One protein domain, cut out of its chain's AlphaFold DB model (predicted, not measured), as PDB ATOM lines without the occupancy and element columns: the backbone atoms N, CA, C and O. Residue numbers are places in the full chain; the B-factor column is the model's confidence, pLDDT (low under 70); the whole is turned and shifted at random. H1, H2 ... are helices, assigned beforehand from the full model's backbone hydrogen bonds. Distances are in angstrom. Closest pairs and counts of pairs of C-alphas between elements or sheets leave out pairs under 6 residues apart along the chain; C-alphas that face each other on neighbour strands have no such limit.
ATOM      1  N   THR A  25     -69.157  39.630 -11.478       83.94
ATOM      2  CA  THR A  25     -68.691  40.654 -10.532       83.94
ATOM      3  C   THR A  25     -68.401  40.022  -9.160       83.94
ATOM      4  O   THR A  25     -68.916  38.937  -8.857       83.94
ATOM      5  N   PRO A  26     -67.570  40.651  -8.306       86.25
ATOM      6  CA  PRO A  26     -67.211  40.086  -7.005       86.25
ATOM      7  C   PRO A  26     -68.414  39.745  -6.116       86.25
ATOM      8  O   PRO A  26     -68.359  38.768  -5.375       86.25
ATOM      9  N   GLU A  27     -69.497  40.517  -6.199       87.19
ATOM     10  CA  GLU A  27     -70.710  40.333  -5.399       87.19
ATOM     11  C   GLU A  27     -71.485  39.084  -5.833       87.19
ATOM     12  O   GLU A  27     -71.864  38.270  -4.993       87.19
ATOM     13  N   VAL A  28     -71.637  38.875  -7.145       86.56
ATOM     14  CA  VAL A  28     -72.283  37.680  -7.714       86.56
ATOM     15  C   VAL A  28     -71.459  36.427  -7.413       86.56
ATOM     16  O   VAL A  28     -72.003  35.392  -7.022       86.56
ATOM     17  N   ALA A  29     -70.132  36.525  -7.529       87.50
ATOM     18  CA  ALA A  29     -69.226  35.436  -7.183       87.50
ATOM     19  C   ALA A  29     -69.288  35.091  -5.685       87.50
ATOM     20  O   ALA A  29     -69.307  33.913  -5.321       87.50
ATOM     21  N   ALA A  30     -69.348  36.102  -4.812       89.75
ATOM     22  CA  ALA A  30     -69.483  35.903  -3.372       89.75
ATOM     23  C   ALA A  30     -70.816  35.231  -3.017       89.75
ATOM     24  O   ALA A  30     -70.822  34.260  -2.263       89.75
ATOM     25  N   LEU A  31     -71.924  35.691  -3.601       90.94
ATOM     26  CA  LEU A  31     -73.246  35.111  -3.372       90.94
ATOM     27  C   LEU A  31     -73.328  33.655  -3.851       90.94
ATOM     28  O   LEU A  31     -73.829  32.793  -3.129       90.94
ATOM     29  N   SER A  32     -72.757  33.363  -5.022       91.12
ATOM     30  CA  SER A  32     -72.657  32.000  -5.564       91.12
ATOM     31  C   SER A  32     -71.880  31.080  -4.619       91.12
ATOM     32  O   SER A  32     -72.351  30.001  -4.262       91.12
ATOM     33  N   ALA A  33     -70.726  31.540  -4.123       91.44
ATOM     34  CA  ALA A  33     -69.934  30.795  -3.147       91.44
ATOM     35  C   ALA A  33     -70.688  30.576  -1.823       91.44
ATOM     36  O   ALA A  33     -70.543  29.525  -1.196       91.44
ATOM     37  N   CYS A  34     -71.511  31.537  -1.388       94.00
ATOM     38  CA  CYS A  34     -72.381  31.365  -0.228       94.00
ATOM     39  C   CYS A  34     -73.436  30.278  -0.466       94.00
ATOM     40  O   CYS A  34     -73.654  29.458   0.420       94.00
ATOM     41  N   LEU A  35     -74.075  30.225  -1.634       95.25
ATOM     42  CA  LEU A  35     -75.069  29.191  -1.958       95.25
ATOM     43  C   LEU A  35     -74.462  27.787  -2.006       95.25
ATOM     44  O   LEU A  35     -75.009  26.859  -1.410       95.25
ATOM     45  N   GLU A  36     -73.285  27.640  -2.612       94.00
ATOM     46  CA  GLU A  36     -72.524  26.386  -2.545       94.00
ATOM     47  C   GLU A  36     -72.233  25.989  -1.090       94.00
ATOM     48  O   GLU A  36     -72.364  24.825  -0.699       94.00
ATOM     49  N   ARG A  37     -71.874  26.973  -0.256       95.31
ATOM     50  CA  ARG A  37     -71.546  26.743   1.152       95.31
ATOM     51  C   ARG A  37     -72.756  26.312   1.982       95.31
ATOM     52  O   ARG A  37     -72.588  25.425   2.817       95.31
ATOM     53  N   HIS A  38     -73.946  26.868   1.739       97.56
ATOM     54  CA  HIS A  38     -75.191  26.399   2.364       97.56
ATOM     55  C   HIS A  38     -75.385  24.900   2.113       97.56
ATOM     56  O   HIS A  38     -75.506  24.132   3.069       97.56
ATOM     57  N   GLY A  39     -75.329  24.482   0.843       95.62
ATOM     58  CA  GLY A  39     -75.491  23.080   0.457       95.62
ATOM     59  C   GLY A  39     -74.451  22.163   1.104       95.62
ATOM     60  O   GLY A  39     -74.809  21.116   1.638       95.62
ATOM     61  N   LEU A  40     -73.182  22.583   1.141       94.88
ATOM     62  CA  LEU A  40     -72.108  21.810   1.774       94.88
ATOM     63  C   LEU A  40     -72.366  21.580   3.267       94.88
ATOM     64  O   LEU A  40     -72.210  20.455   3.739       94.88
ATOM     65  N   ILE A  41     -72.741  22.622   4.014       97.44
ATOM     66  CA  ILE A  41     -72.981  22.499   5.459       97.44
ATOM     67  C   ILE A  41     -74.208  21.614   5.716       97.44
ATOM     68  O   ILE A  41     -74.146  20.742   6.584       97.44
ATOM     69  N   ALA A  42     -75.292  21.791   4.954       97.69
ATOM     70  CA  ALA A  42     -76.500  20.977   5.092       97.69
ATOM     71  C   ALA A  42     -76.208  19.488   4.850       97.69
ATOM     72  O   ALA A  42     -76.513  18.647   5.697       97.69
ATOM     73  N   GLU A  43     -75.539  19.166   3.739       95.88
ATOM     74  CA  GLU A  43     -75.125  17.796   3.429       95.88
ATOM     75  C   GLU A  43     -74.186  17.223   4.493       95.88
ATOM     76  O   GLU A  43     -74.311  16.058   4.853       95.88
ATOM     77  N   ALA A  44     -73.272  18.031   5.038       95.81
ATOM     78  CA  ALA A  44     -72.363  17.576   6.084       95.81
ATOM     79  C   ALA A  44     -73.098  17.132   7.351       95.81
ATOM     80  O   ALA A  44     -72.747  16.100   7.937       95.81
ATOM     81  N   VAL A  45     -74.120  17.889   7.761       97.31
ATOM     82  CA  VAL A  45     -74.977  17.517   8.892       97.31
ATOM     83  C   VAL A  45     -75.791  16.272   8.560       97.31
ATOM     84  O   VAL A  45     -75.804  15.339   9.363       97.31
ATOM     85  N   LEU A  46     -76.408  16.217   7.377       96.50
ATOM     86  CA  LEU A  46     -77.194  15.063   6.941       96.50
ATOM     87  C   LEU A  46     -76.363  13.773   6.951       96.50
ATOM     88  O   LEU A  46     -76.744  12.808   7.611       96.50
ATOM     89  N   ASP A  47     -75.206  13.783   6.290       95.25
ATOM     90  CA  ASP A  47     -74.350  12.608   6.113       95.25
ATOM     91  C   ASP A  47     -73.725  12.140   7.443       95.25
ATOM     92  O   ASP A  47     -73.523  10.945   7.661       95.25
ATOM     93  N   SER A  48     -73.412  13.068   8.358       95.88
ATOM     94  CA  SER A  48     -72.643  12.755   9.576       95.88
ATOM     95  C   SER A  48     -73.500  12.563  10.828       95.88
ATOM     96  O   SER A  48     -73.119  11.821  11.748       95.88
ATOM     97  N   CYS A  49     -74.631  13.262  10.896       96.25
ATOM     98  CA  CYS A  49     -75.464  13.386  12.092       96.25
ATOM     99  C   CYS A  49     -76.930  12.991  11.848       96.25
ATOM    100  O   CYS A  49     -77.638  12.725  12.818       96.25
ATOM    101  N   GLY A  50     -77.364  12.893  10.587       95.62
ATOM    102  CA  GLY A  50     -78.747  12.624  10.201       95.62
ATOM    103  C   GLY A  50     -79.616  13.886  10.178       95.62
ATOM    104  O   GLY A  50     -79.282  14.904  10.783       95.62
ATOM    105  N   ALA A  51     -80.758  13.814   9.489       96.44
ATOM    106  CA  ALA A  51     -81.637  14.965   9.258       96.44
ATOM    107  C   ALA A  51     -82.139  15.626  10.555       96.44
ATOM    108  O   ALA A  51     -82.132  16.846  10.665       96.44
ATOM    109  N   ALA A  52     -82.488  14.835  11.578       97.25
ATOM    110  CA  ALA A  52     -83.001  15.360  12.847       97.25
ATOM    111  C   ALA A  52     -82.013  16.296  13.569       97.25
ATOM    112  O   ALA A  52     -82.436  17.230  14.244       97.25
ATOM    113  N   ALA A  53     -80.702  16.088  13.395       97.75
ATOM    114  CA  ALA A  53     -79.673  16.934  13.997       97.75
ATOM    115  C   ALA A  53     -79.624  18.346  13.389       97.75
ATOM    116  O   ALA A  53     -79.066  19.258  13.992       97.75
ATOM    117  N   PHE A  54     -80.194  18.540  12.197       98.31
ATOM    118  CA  PHE A  54     -80.194  19.828  11.514       98.31
ATOM    119  C   PHE A  54     -81.038  20.873  12.247       98.31
ATOM    120  O   PHE A  54     -80.598  22.011  12.398       98.31
ATOM    121  N   ALA A  55     -82.187  20.450  12.781       98.06
ATOM    122  CA  ALA A  55     -83.084  21.277  13.583       98.06
ATOM    123  C   ALA A  55     -82.807  21.202  15.097       98.06
ATOM    124  O   ALA A  55     -83.480  21.882  15.869       98.06
ATOM    125  N   ASP A  56     -81.830  20.404  15.538       97.88
ATOM    126  CA  ASP A  56     -81.506  20.265  16.959       97.88
ATOM    127  C   ASP A  56     -80.802  21.528  17.481       97.88
ATOM    128  O   ASP A  56     -79.679  21.861  17.086       97.88
ATOM    129  N   ALA A  57     -81.503  22.279  18.330       97.56
ATOM    130  CA  ALA A  57     -81.047  23.569  18.816       97.56
ATOM    131  C   ALA A  57     -79.964  23.404  19.885       97.56
ATOM    132  O   ALA A  57     -80.153  22.719  20.889       97.56
ATOM    133  N   CYS A  58     -78.844  24.108  19.714       97.44
ATOM    134  CA  CYS A  58     -77.812  24.171  20.738       97.44
ATOM    135  C   CYS A  58     -78.298  25.041  21.907       97.44
ATOM    136  O   CYS A  58     -78.502  26.239  21.698       97.44
ATOM    137  N   PRO A  59     -78.410  24.521  23.145       96.25
ATOM    138  CA  PRO A  59     -78.929  25.302  24.270       96.25
ATOM    139  C   PRO A  59     -78.116  26.561  24.589       96.25
ATOM    140  O   PRO A  59     -78.679  27.564  25.011       96.25
ATOM    141  N   ALA A  60     -76.798  26.530  24.371       95.12
ATOM    142  CA  ALA A  60     -75.922  27.669  24.645       95.12
ATOM    143  C   ALA A  60     -76.059  28.809  23.619       95.12
ATOM    144  O   ALA A  60     -75.728  29.948  23.931       95.12
ATOM    145  N   ILE A  61     -76.518  28.500  22.403       94.81
ATOM    146  CA  ILE A  61     -76.700  29.471  21.312       94.81
ATOM    147  C   ILE A  61     -78.180  29.842  21.141       94.81
ATOM    148  O   ILE A  61     -78.492  30.936  20.686       94.81
ATOM    149  N   GLY A  62     -79.097  28.947  21.518       96.25
ATOM    150  CA  GLY A  62     -80.541  29.122  21.358       96.25
ATOM    151  C   GLY A  62     -81.056  28.844  19.941       96.25
ATOM    152  O   GLY A  62     -82.210  29.142  19.655       96.25
ATOM    153  N   ALA A  63     -80.226  28.285  19.056       97.38
ATOM    154  CA  ALA A  63     -80.576  27.995  17.666       97.38
ATOM    155  C   ALA A  63     -79.848  26.745  17.138       97.38
ATOM    156  O   ALA A  63     -78.843  26.296  17.701       97.38
ATOM    157  N   SER A  64     -80.381  26.172  16.060       98.31
ATOM    158  CA  SER A  64     -79.833  25.004  15.362       98.31
ATOM    159  C   SER A  64     -78.989  25.409  14.147       98.31
ATOM    160  O   SER A  64     -78.963  26.576  13.742       98.31
ATOM    161  N   VAL A  65     -78.300  24.442  13.527       98.56
ATOM    162  CA  VAL A  65     -77.620  24.675  12.238       98.56
ATOM    163  C   VAL A  65     -78.637  25.087  11.173       98.56
ATOM    164  O   VAL A  65     -78.413  26.066  10.461       98.56
ATOM    165  N   GLY A  66     -79.765  24.378  11.102       98.50
ATOM    166  CA  GLY A  66     -80.844  24.649  10.160       98.50
ATOM    167  C   GLY A  66     -81.430  26.044  10.327       98.50
ATOM    168  O   GLY A  66     -81.627  26.732   9.331       98.50
ATOM    169  N   ALA A  67     -81.608  26.522  11.563       98.31
ATOM    170  CA  ALA A  67     -82.135  27.863  11.817       98.31
ATOM    171  C   ALA A  67     -81.214  28.959  11.252       98.31
ATOM    172  O   ALA A  67     -81.684  29.909  10.624       98.31
ATOM    173  N   HIS A  68     -79.895  28.815  11.425       98.44
ATOM    174  CA  HIS A  68     -78.927  29.766  10.877       98.44
ATOM    175  C   HIS A  68     -78.814  29.690   9.353       98.44
ATOM    176  O   HIS A  68     -78.768  30.737   8.711       98.44
ATOM    177  N   LEU A  69     -78.796  28.485   8.771       98.50
ATOM    178  CA  LEU A  69     -78.709  28.332   7.315       98.50
ATOM    179  C   LEU A  69     -79.983  28.775   6.602       98.50
ATOM    180  O   LEU A  69     -79.881  29.461   5.588       98.50
ATOM    181  N   ARG A  70     -81.171  28.449   7.132       98.31
ATOM    182  CA  ARG A  70     -82.434  29.030   6.659       98.31
ATOM    183  C   ARG A  70     -82.334  30.544   6.695       98.31
ATOM    184  O   ARG A  70     -82.665  31.198   5.711       98.31
ATOM    185  N   HIS A  71     -81.858  31.099   7.812       97.88
ATOM    186  CA  HIS A  71     -81.856  32.541   7.972       97.88
ATOM    187  C   HIS A  71     -81.061  33.262   6.898       97.88
ATOM    188  O   HIS A  71     -81.590  34.179   6.269       97.88
ATOM    189  N   SER A  72     -79.830  32.826   6.654       97.94
ATOM    190  CA  SER A  72     -79.016  33.402   5.594       97.94
ATOM    191  C   SER A  72     -79.541  33.089   4.195       97.94
ATOM    192  O   SER A  72     -79.465  33.958   3.331       97.94
ATOM    193  N   LEU A  73     -80.103  31.899   3.954       98.06
ATOM    194  CA  LEU A  73     -80.631  31.538   2.637       98.06
ATOM    195  C   LEU A  73     -81.848  32.386   2.258       98.06
ATOM    196  O   LEU A  73     -81.953  32.820   1.115       98.06
ATOM    197  N   GLU A  74     -82.726  32.692   3.213       97.19
ATOM    198  CA  GLU A  74     -83.880  33.568   2.987       97.19
ATOM    199  C   GLU A  74     -83.454  35.003   2.631       97.19
ATOM    200  O   GLU A  74     -84.096  35.641   1.803       97.19
ATOM    201  N   HIS A  75     -82.321  35.498   3.148       96.56
ATOM    202  CA  HIS A  75     -81.768  36.785   2.693       96.56
ATOM    203  C   HIS A  75     -81.313  36.729   1.229       96.56
ATOM    204  O   HIS A  75     -81.488  37.692   0.480       96.56
ATOM    205  N   VAL A  76     -80.750  35.595   0.802       95.44
ATOM    206  CA  VAL A  76     -80.403  35.379  -0.610       95.44
ATOM    207  C   VAL A  76     -81.666  35.302  -1.474       95.44
ATOM    208  O   VAL A  76     -81.686  35.861  -2.568       95.44
ATOM    209  N   GLN A  77     -82.739  34.679  -0.978       95.25
ATOM    210  CA  GLN A  77     -84.032  34.637  -1.668       95.25
ATOM    211  C   GLN A  77     -84.630  36.037  -1.855       95.25
ATOM    212  O   GLN A  77     -85.086  36.336  -2.954       95.25
ATOM    213  N   CYS A  78     -84.543  36.931  -0.860       94.88
ATOM    214  CA  CYS A  78     -84.953  38.334  -1.024       94.88
ATOM    215  C   CYS A  78     -84.220  39.013  -2.195       94.88
ATOM    216  O   CYS A  78     -84.836  39.738  -2.977       94.88
ATOM    217  N   CYS A  79     -82.919  38.746  -2.354       93.25
ATOM    218  CA  CYS A  79     -82.148  39.266  -3.484       93.25
ATOM    219  C   CYS A  79     -82.619  38.675  -4.821       93.25
ATOM    220  O   CYS A  79     -82.765  39.414  -5.793       93.25
ATOM    221  N   ALA A  80     -82.887  37.368  -4.877       91.62
ATOM    222  CA  ALA A  80     -83.401  36.713  -6.081       91.62
ATOM    223  C   ALA A  80     -84.765  37.289  -6.506       91.62
ATOM    224  O   ALA A  80     -84.949  37.643  -7.669       91.62
ATOM    225  N   THR A  81     -85.677  37.505  -5.554       92.06
ATOM    226  CA  THR A  81     -86.973  38.154  -5.805       92.06
ATOM    227  C   THR A  81     -86.810  39.586  -6.329       92.06
ATOM    228  O   THR A  81     -87.559  40.017  -7.211       92.06
ATOM    229  N   ALA A  82     -85.823  40.340  -5.832       92.31
ATOM    230  CA  ALA A  82     -85.528  41.681  -6.340       92.31
ATOM    231  C   ALA A  82     -84.997  41.653  -7.783       92.31
ATOM    232  O   ALA A  82     -85.438  42.453  -8.608       92.31
ATOM    233  N   VAL A  83     -84.116  40.701  -8.112       90.50
ATOM    234  CA  VAL A  83     -83.630  40.464  -9.484       90.50
ATOM    235  C   VAL A  83     -84.797  40.161 -10.427       90.50
ATOM    236  O   VAL A  83     -84.910  40.778 -11.484       90.50
ATOM    237  N   GLU A  84     -85.701  39.257 -10.041       90.06
ATOM    238  CA  GLU A  84     -86.903  38.938 -10.822       90.06
ATOM    239  C   GLU A  84     -87.829  40.151 -10.981       90.06
ATOM    240  O   GLU A  84     -88.334  40.417 -12.073       90.06
ATOM    241  N   SER A  85     -88.008  40.940  -9.921       92.06
ATOM    242  CA  SER A  85     -88.817  42.162  -9.962       92.06
ATOM    243  C   SER A  85     -88.254  43.187 -10.950       92.06
ATOM    244  O   SER A  85     -89.017  43.760 -11.728       92.06
ATOM    245  N   LEU A  86     -86.934  43.398 -10.961       91.12
ATOM    246  CA  LEU A  86     -86.269  44.295 -11.916       91.12
ATOM    247  C   LEU A  86     -86.427  43.795 -13.356       91.12
ATOM    248  O   LEU A  86     -86.755  44.579 -14.244       91.12
ATOM    249  N   ARG A  87     -86.280  42.484 -13.586       88.62
ATOM    250  CA  ARG A  87     -86.499  41.861 -14.907       88.62
ATOM    251  C   ARG A  87     -87.911  42.074 -15.431       88.62
ATOM    252  O   ARG A  87     -88.096  42.312 -16.621       88.62
ATOM    253  N   ASN A  88     -88.890  42.037 -14.534       90.56
ATOM    254  CA  ASN A  88     -90.294  42.262 -14.855       90.56
ATOM    255  C   ASN A  88     -90.665  43.758 -14.943       90.56
ATOM    256  O   ASN A  88     -91.843  44.090 -15.066       90.56
ATOM    257  N   GLY A  89     -89.682  44.666 -14.901       90.56
ATOM    258  CA  GLY A  89     -89.874  46.102 -15.109       90.56
ATOM    259  C   GLY A  89     -90.231  46.898 -13.852       90.56
ATOM    260  O   GLY A  89     -90.653  48.052 -13.970       90.56
ATOM    261  N   SER A  90     -90.070  46.326 -12.652       90.75
ATOM    262  CA  SER A  90     -90.173  47.096 -11.408       90.75
ATOM    263  C   SER A  90     -89.094  48.176 -11.361       90.75
ATOM    264  O   SER A  90     -87.943  47.926 -11.710       90.75
ATOM    265  N   ARG A  91     -89.463  49.381 -10.918       88.44
ATOM    266  CA  ARG A  91     -88.534  50.517 -10.830       88.44
ATOM    267  C   ARG A  91     -87.647  50.471  -9.591       88.44
ATOM    268  O   ARG A  91     -86.463  50.755  -9.707       88.44
ATOM    269  N   ASP A 103     -89.708  29.820   5.993       95.81
ATOM    270  CA  ASP A 103     -89.943  28.460   5.508       95.81
ATOM    271  C   ASP A 103     -89.336  27.453   6.495       95.81
ATOM    272  O   ASP A 103     -88.122  27.275   6.614       95.81
ATOM    273  N   ALA A 104     -90.210  26.795   7.250       95.94
ATOM    274  CA  ALA A 104     -89.806  25.899   8.312       95.94
ATOM    275  C   ALA A 104     -89.263  24.556   7.792       95.94
ATOM    276  O   ALA A 104     -88.722  23.787   8.592       95.94
ATOM    277  N   GLU A 105     -89.408  24.252   6.501       97.62
ATOM    278  CA  GLU A 105     -88.784  23.094   5.862       97.62
ATOM    279  C   GLU A 105     -87.292  23.350   5.627       97.62
ATOM    280  O   GLU A 105     -86.480  22.479   5.940       97.62
ATOM    281  N   LEU A 106     -86.899  24.577   5.247       98.00
ATOM    282  CA  LEU A 106     -85.483  24.982   5.152       98.00
ATOM    283  C   LEU A 106     -84.718  24.802   6.468       98.00
ATOM    284  O   LEU A 106     -83.503  24.633   6.457       98.00
ATOM    285  N   GLU A 107     -85.404  24.860   7.608       97.56
ATOM    286  CA  GLU A 107     -84.802  24.664   8.929       97.56
ATOM    287  C   GLU A 107     -84.746  23.189   9.354       97.56
ATOM    288  O   GLU A 107     -83.891  22.806  10.154       97.56
ATOM    289  N   ARG A 108     -85.652  22.355   8.834       97.62
ATOM    290  CA  ARG A 108     -85.847  20.968   9.283       97.62
ATOM    291  C   ARG A 108     -85.233  19.931   8.359       97.62
ATOM    292  O   ARG A 108     -84.796  18.889   8.846       97.62
ATOM    293  N   ASP A 109     -85.181  20.212   7.065       98.19
ATOM    294  CA  ASP A 109     -84.695  19.282   6.057       98.19
ATOM    295  C   ASP A 109     -83.406  19.814   5.392       98.19
ATOM    296  O   ASP A 109     -83.448  20.720   4.552       98.19
ATOM    297  N   PRO A 110     -82.230  19.249   5.734       98.12
ATOM    298  CA  PRO A 110     -80.973  19.645   5.106       98.12
ATOM    299  C   PRO A 110     -80.898  19.292   3.612       98.12
ATOM    300  O   PRO A 110     -80.186  19.971   2.869       98.12
ATOM    301  N   ALA A 111     -81.604  18.257   3.146       97.88
ATOM    302  CA  ALA A 111     -81.647  17.906   1.730       97.88
ATOM    303  C   ALA A 111     -82.460  18.938   0.940       97.88
ATOM    304  O   ALA A 111     -82.004  19.381  -0.119       97.88
ATOM    305  N   TYR A 112     -83.601  19.371   1.482       98.25
ATOM    306  CA  TYR A 112     -84.397  20.458   0.913       98.25
ATOM    307  C   TYR A 112     -83.610  21.775   0.878       98.25
ATOM    308  O   TYR A 112     -83.502  22.396  -0.181       98.25
ATOM    309  N   LEU A 113     -82.938  22.156   1.974       98.44
ATOM    310  CA  LEU A 113     -82.085  23.352   1.992       98.44
ATOM    311  C   LEU A 113     -80.960  23.280   0.944       98.44
ATOM    312  O   LEU A 113     -80.690  24.263   0.244       98.44
ATOM    313  N   ALA A 114     -80.310  22.123   0.796       97.69
ATOM    314  CA  ALA A 114     -79.285  21.929  -0.224       97.69
ATOM    315  C   ALA A 114     -79.859  22.012  -1.648       97.69
ATOM    316  O   ALA A 114     -79.234  22.615  -2.521       97.69
ATOM    317  N   ALA A 115     -81.040  21.437  -1.900       96.81
ATOM    318  CA  ALA A 115     -81.731  21.545  -3.184       96.81
ATOM    319  C   ALA A 115     -82.063  23.004  -3.516       96.81
ATOM    320  O   ALA A 115     -81.635  23.500  -4.559       96.81
ATOM    321  N   ARG A 116     -82.688  23.723  -2.578       97.06
ATOM    322  CA  ARG A 116     -83.053  25.130  -2.756       97.06
ATOM    323  C   ARG A 116     -81.839  26.031  -2.986       97.06
ATOM    324  O   ARG A 116     -81.886  26.943  -3.806       97.06
ATOM    325  N   SER A 117     -80.722  25.736  -2.322       96.25
ATOM    326  CA  SER A 117     -79.456  26.446  -2.544       96.25
ATOM    327  C   SER A 117     -78.927  26.261  -3.973       96.25
ATOM    328  O   SER A 117     -78.440  27.217  -4.573       96.25
ATOM    329  N   ARG A 118     -79.046  25.053  -4.548       93.69
ATOM    330  CA  ARG A 118     -78.645  24.781  -5.943       93.69
ATOM    331  C   ARG A 118     -79.575  25.451  -6.955       93.69
ATOM    332  O   ARG A 118     -79.096  25.955  -7.964       93.69
ATOM    333  N   GLU A 119     -80.879  25.478  -6.688       92.06
ATOM    334  CA  GLU A 119     -81.852  26.181  -7.535       92.06
ATOM    335  C   GLU A 119     -81.540  27.677  -7.623       92.06
ATOM    336  O   GLU A 119     -81.438  28.223  -8.720       92.06
ATOM    337  N   LEU A 120     -81.315  28.324  -6.475       91.69
ATOM    338  CA  LEU A 120     -80.940  29.737  -6.419       91.69
ATOM    339  C   LEU A 120     -79.601  30.000  -7.111       91.69
ATOM    340  O   LEU A 120     -79.458  31.007  -7.799       91.69
ATOM    341  N   LEU A 121     -78.631  29.089  -6.963       89.31
ATOM    342  CA  LEU A 121     -77.333  29.205  -7.626       89.31
ATOM    343  C   LEU A 121     -77.500  29.231  -9.148       89.31
ATOM    344  O   LEU A 121     -76.935  30.103  -9.803       89.31
ATOM    345  N   ASN A 122     -78.313  28.328  -9.697       83.19
ATOM    346  CA  ASN A 122     -78.599  28.304 -11.130       83.19
ATOM    347  C   ASN A 122     -79.323  29.583 -11.580       83.19
ATOM    348  O   ASN A 122     -78.925  30.186 -12.569       83.19
ATOM    349  N   GLY A 123     -80.314  30.054 -10.814       78.12
ATOM    350  CA  GLY A 123     -81.050  31.283 -11.139       78.12
ATOM    351  C   GLY A 123     -80.193  32.556 -11.122       78.12
ATOM    352  O   GLY A 123     -80.427  33.465 -11.917       78.12
ATOM    353  N   ILE A 124     -79.178  32.621 -10.251       71.56
ATOM    354  CA  ILE A 124     -78.210  33.732 -10.203       71.56
ATOM    355  C   ILE A 124     -77.204  33.650 -11.353       71.56
ATOM    356  O   ILE A 124     -76.822  34.689 -11.887       71.56
ATOM    357  N   VAL A 125     -76.782  32.446 -11.752       59.50
ATOM    358  CA  VAL A 125     -75.919  32.252 -12.932       59.50
ATOM    359  C   VAL A 125     -76.654  32.658 -14.207       59.50
ATOM    360  O   VAL A 125     -76.069  33.318 -15.057       59.50
ATOM    361  N   ASP A 126     -77.957  32.398 -14.283       56.44
ATOM    362  CA  ASP A 126     -78.816  32.883 -15.366       56.44
ATOM    363  C   ASP A 126     -79.162  34.381 -15.228       56.44
ATOM    364  O   ASP A 126     -79.961  34.904 -16.000       56.44
ATOM    365  N   GLY A 127     -78.566  35.084 -14.250       52.25
ATOM    366  CA  GLY A 127     -78.727  36.488 -13.841       52.25
ATOM    367  C   GLY A 127     -78.340  37.565 -14.864       52.25
ATOM    368  O   GLY A 127     -78.450  38.754 -14.558       52.25
ATOM    369  N   ASP A 128     -77.925  37.179 -16.072       59.62
ATOM    370  CA  ASP A 128     -77.596  38.110 -17.152       59.62
ATOM    371  C   ASP A 128     -78.757  39.096 -17.405       59.62
ATOM    372  O   ASP A 128     -79.938  38.729 -17.425       59.62
ATOM    373  N   GLY A 129     -78.420  40.380 -17.568       71.19
ATOM    374  CA  GLY A 129     -79.353  41.418 -18.023       71.19
ATOM    375  C   GLY A 129     -80.004  42.308 -16.957       71.19
ATOM    376  O   GLY A 129     -80.828  43.139 -17.332       71.19
ATOM    377  N   VAL A 130     -79.654  42.192 -15.671       84.19
ATOM    378  CA  VAL A 130     -80.081  43.164 -14.642       84.19
ATOM    379  C   VAL A 130     -78.959  44.149 -14.333       84.19
ATOM    380  O   VAL A 130     -77.812  43.752 -14.133       84.19
ATOM    381  N   ASP A 131     -79.298  45.437 -14.276       89.44
ATOM    382  CA  ASP A 131     -78.381  46.469 -13.804       89.44
ATOM    383  C   ASP A 131     -78.140  46.294 -12.297       89.44
ATOM    384  O   ASP A 131     -79.036  46.493 -11.477       89.44
ATOM    385  N   HIS A 164     -72.191  38.665   2.873       95.88
ATOM    386  CA  HIS A 164     -71.520  38.965   4.140       95.88
ATOM    387  C   HIS A 164     -72.306  38.409   5.338       95.88
ATOM    388  O   HIS A 164     -71.730  37.753   6.208       95.88
ATOM    389  N   HIS A 165     -73.624  38.609   5.345       97.38
ATOM    390  CA  HIS A 165     -74.545  38.105   6.364       97.38
ATOM    391  C   HIS A 165     -74.544  36.575   6.418       97.38
ATOM    392  O   HIS A 165     -74.427  35.978   7.487       97.38
ATOM    393  N   ALA A 166     -74.551  35.915   5.257       97.69
ATOM    394  CA  ALA A 166     -74.416  34.465   5.178       97.69
ATOM    395  C   ALA A 166     -73.091  33.969   5.768       97.69
ATOM    396  O   ALA A 166     -73.077  32.995   6.516       97.69
ATOM    397  N   THR A 167     -71.981  34.670   5.514       96.81
ATOM    398  CA  THR A 167     -70.681  34.328   6.114       96.81
ATOM    399  C   THR A 167     -70.731  34.379   7.643       96.81
ATOM    400  O   THR A 167     -70.217  33.470   8.298       96.81
ATOM    401  N   HIS A 168     -71.396  35.388   8.219       96.94
ATOM    402  CA  HIS A 168     -71.629  35.459   9.663       96.94
ATOM    403  C   HIS A 168     -72.433  34.249  10.167       96.94
ATOM    404  O   HIS A 168     -72.034  33.598  11.133       96.94
ATOM    405  N   HIS A 169     -73.509  33.869   9.479       98.25
ATOM    406  CA  HIS A 169     -74.303  32.706   9.877       98.25
ATOM    407  C   HIS A 169     -73.593  31.370   9.693       98.25
ATOM    408  O   HIS A 169     -73.783  30.479  10.517       98.25
ATOM    409  N   PHE A 170     -72.705  31.230   8.709       98.31
ATOM    410  CA  PHE A 170     -71.859  30.043   8.589       98.31
ATOM    411  C   PHE A 170     -70.916  29.889   9.780       98.31
ATOM    412  O   PHE A 170     -70.671  28.764  10.210       98.31
ATOM    413  N   PHE A 171     -70.413  30.992  10.342       97.25
ATOM    414  CA  PHE A 171     -69.588  30.940  11.549       97.25
ATOM    415  C   PHE A 171     -70.384  30.397  12.738       97.25
ATOM    416  O   PHE A 171     -69.939  29.457  13.398       97.25
ATOM    417  N   VAL A 172     -71.583  30.936  12.980       97.69
ATOM    418  CA  VAL A 172     -72.423  30.492  14.102       97.69
ATOM    419  C   VAL A 172     -72.913  29.054  13.892       97.69
ATOM    420  O   VAL A 172     -72.810  28.232  14.801       97.69
ATOM    421  N   ALA A 173     -73.342  28.704  12.677       98.19
ATOM    422  CA  ALA A 173     -73.691  27.335  12.307       98.19
ATOM    423  C   ALA A 173     -72.514  26.366  12.509       98.19
ATOM    424  O   ALA A 173     -72.700  25.265  13.027       98.19
ATOM    425  N   GLY A 174     -71.292  26.776  12.157       97.12
ATOM    426  CA  GLY A 174     -70.082  25.993  12.393       97.12
ATOM    427  C   GLY A 174     -69.762  25.816  13.876       97.12
ATOM    428  O   GLY A 174     -69.359  24.725  14.288       97.12
ATOM    429  N   LEU A 175     -70.003  26.844  14.696       95.88
ATOM    430  CA  LEU A 175     -69.888  26.742  16.148       95.88
ATOM    431  C   LEU A 175     -70.888  25.728  16.708       95.88
ATOM    432  O   LEU A 175     -70.472  24.856  17.467       95.88
ATOM    433  N   VAL A 176     -72.159  25.792  16.297       98.06
ATOM    434  CA  VAL A 176     -73.206  24.834  16.694       98.06
ATOM    435  C   VAL A 176     -72.845  23.414  16.253       98.06
ATOM    436  O   VAL A 176     -72.847  22.493  17.069       98.06
ATOM    437  N   ALA A 177     -72.461  23.224  14.988       97.50
ATOM    438  CA  ALA A 177     -72.065  21.921  14.463       97.50
ATOM    439  C   ALA A 177     -70.919  21.306  15.284       97.50
ATOM    440  O   ALA A 177     -70.973  20.133  15.658       97.50
ATOM    441  N   LYS A 178     -69.912  22.110  15.637       96.00
ATOM    442  CA  LYS A 178     -68.754  21.649  16.405       96.00
ATOM    443  C   LYS A 178     -69.077  21.385  17.874       96.00
ATOM    444  O   LYS A 178     -68.703  20.333  18.389       96.00
ATOM    445  N   SER A 179     -69.704  22.340  18.559       95.19
ATOM    446  CA  SER A 179     -69.878  22.308  20.016       95.19
ATOM    447  C   SER A 179     -71.052  21.438  20.462       95.19
ATOM    448  O   SER A 179     -70.965  20.809  21.515       95.19
ATOM    449  N   HIS A 180     -72.119  21.378  19.660       97.25
ATOM    450  CA  HIS A 180     -73.358  20.671  19.986       97.25
ATOM    451  C   HIS A 180     -73.452  19.324  19.271       97.25
ATOM    452  O   HIS A 180     -73.683  18.296  19.906       97.25
ATOM    453  N   LEU A 181     -73.186  19.295  17.960       96.88
ATOM    454  CA  LEU A 181     -73.313  18.067  17.159       96.88
ATOM    455  C   LEU A 181     -72.032  17.214  17.130       96.88
ATOM    456  O   LEU A 181     -72.058  16.069  16.674       96.88
ATOM    457  N   GLY A 182     -70.899  17.747  17.602       96.56
ATOM    458  CA  GLY A 182     -69.598  17.073  17.534       96.56
ATOM    459  C   GLY A 182     -69.079  16.872  16.101       96.56
ATOM    460  O   GLY A 182     -68.262  15.974  15.862       96.56
ATOM    461  N   LEU A 183     -69.566  17.679  15.155       95.56
ATOM    462  CA  LEU A 183     -69.213  17.656  13.739       95.56
ATOM    463  C   LEU A 183     -68.141  18.707  13.441       95.56
ATOM    464  O   LEU A 183     -68.352  19.904  13.623       95.56
ATOM    465  N   ALA A 184     -66.994  18.263  12.929       92.31
ATOM    466  CA  ALA A 184     -65.966  19.171  12.435       92.31
ATOM    467  C   ALA A 184     -66.224  19.510  10.958       92.31
ATOM    468  O   ALA A 184     -66.071  18.650  10.089       92.31
ATOM    469  N   LEU A 185     -66.601  20.761  10.688       92.88
ATOM    470  CA  LEU A 185     -66.680  21.325   9.339       92.88
ATOM    471  C   LEU A 185     -65.297  21.825   8.868       92.88
ATOM    472  O   LEU A 185     -64.404  21.980   9.704       92.88
ATOM    473  N   PRO A 186     -65.098  22.084   7.558       90.75
ATOM    474  CA  PRO A 186     -63.860  22.677   7.054       90.75
ATOM    475  C   PRO A 186     -63.487  23.982   7.773       90.75
ATOM    476  O   PRO A 186     -64.354  24.803   8.065       90.75
ATOM    477  N   ASP A 187     -62.189  24.195   8.002       85.00
ATOM    478  CA  ASP A 187     -61.681  25.316   8.811       85.00
ATOM    479  C   ASP A 187     -61.964  26.703   8.209       85.00
ATOM    480  O   ASP A 187     -61.829  27.711   8.895       85.00
ATOM    481  N   ASP A 188     -62.339  26.786   6.930       88.56
ATOM    482  CA  ASP A 188     -62.696  28.038   6.260       88.56
ATOM    483  C   ASP A 188     -64.177  28.428   6.424       88.56
ATOM    484  O   ASP A 188     -64.552  29.549   6.073       88.56
ATOM    485  N   VAL A 189     -65.020  27.547   6.977       91.00
ATOM    486  CA  VAL A 189     -66.447  27.815   7.196       91.00
ATOM    487  C   VAL A 189     -66.631  29.004   8.140       91.00
ATOM    488  O   VAL A 189     -66.140  29.016   9.267       91.00
ATOM    489  N   GLY A 190     -67.350  30.024   7.661       90.31
ATOM    490  CA  GLY A 190     -67.647  31.236   8.427       90.31
ATOM    491  C   GLY A 190     -66.480  32.208   8.595       90.31
ATOM    492  O   GLY A 190     -66.611  33.214   9.287       90.31
ATOM    493  N   ARG A 191     -65.329  31.950   7.966       92.69
ATOM    494  CA  ARG A 191     -64.191  32.870   8.019       92.69
ATOM    495  C   ARG A 191     -64.332  33.949   6.955       92.69
ATOM    496  O   ARG A 191     -64.520  33.654   5.776       92.69
ATOM    497  N   ALA A 192     -64.178  35.209   7.358       90.94
ATOM    498  CA  ALA A 192     -64.253  36.327   6.429       90.94
ATOM    499  C   ALA A 192     -63.164  36.217   5.335       90.94
ATOM    500  O   ALA A 192     -62.002  35.929   5.650       90.94
ATOM    501  N   PRO A 193     -63.478  36.521   4.057       89.25
ATOM    502  CA  PRO A 193     -62.497  36.455   2.972       89.25
ATOM    503  C   PRO A 193     -61.245  37.308   3.215       89.25
ATOM    504  O   PRO A 193     -60.148  36.914   2.828       89.25
ATOM    505  N   ALA A 194     -61.383  38.463   3.876       89.88
ATOM    506  CA  ALA A 194     -60.250  39.312   4.240       89.88
ATOM    507  C   ALA A 194     -59.287  38.612   5.213       89.88
ATOM    508  O   ALA A 194     -58.075  38.679   5.020       89.88
TER     509      ALA A 194
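AT A GLANCE: This is residues 25 to 91, 103 to 131 and 164 to 194 of the 214 residues of the protein "Hypothetical protein" of Pelagomonas calceolata (UniProt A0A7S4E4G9). This is a bundle of four helices, H1, H3, H5 and H6, nearly aligned, with H1 and H5 side by side, H3 and H6 side by side, and the short helices H2 and H4 at the end where H1 ends and H3 begins. After H6, residues 180 to 194, with no named element, turn back toward the end where H6 begins. The printed part has 127 residues with six named helices, H1 to H6 in order, and no named strand, in the class all helix. It is compact, with a radius of gyration of the C-alphas of 14.9 A, and spans 47 by 32 by 23 A.

HOW THE PARTS SIT: Start with H1, residues 26 to 49. H5, residues 110 to 125, touches it, with closest C-alphas Gly 39 and Ala 114 at 4.0 A, opposite ways at a shallow tilt of 17 degrees. H3, residues 65 to 87, touches H6, residues 164 to 179, with closest C-alphas Ser 72 and Ala 166 at 4.7 A, opposite ways at a shallow 19 degrees; H5 and H6 are apart. H4, residues 104 to 108, touches H3 through residues 65 to 70 of H3 alone, with closest C-alphas Gly 66 and Glu 107 at 4.1 A. H2, residues 51 to 54, touches H4, with closest C-alphas Phe 54 and Arg 108 at 6.2 A. Every O i to N i+4 pair is within hydrogen-bond range in H1, H3, H4, H5 and H6; H2 is too short for one.

IN THESE COORDINATES: Find C-alpha 26 at (-67.211, 40.086, -7.005); from there H1 runs 33.8 A. H3 spans 33.3 A, H5 22.6 A, and H6 23.1 A, ending at C-alpha 179, (-69.878, 22.308, 20.016).

THE WHOLE: The farthest C-alphas, Gly 89 and Gly 182, are 48.2 A apart. Two cuts remove residues 92 to 102 and 132 to 163, leaving C-alpha gaps of 27.5 A and 20.6 A. No link printed whole is long. Residues 125 to 128 have pLDDT under 70.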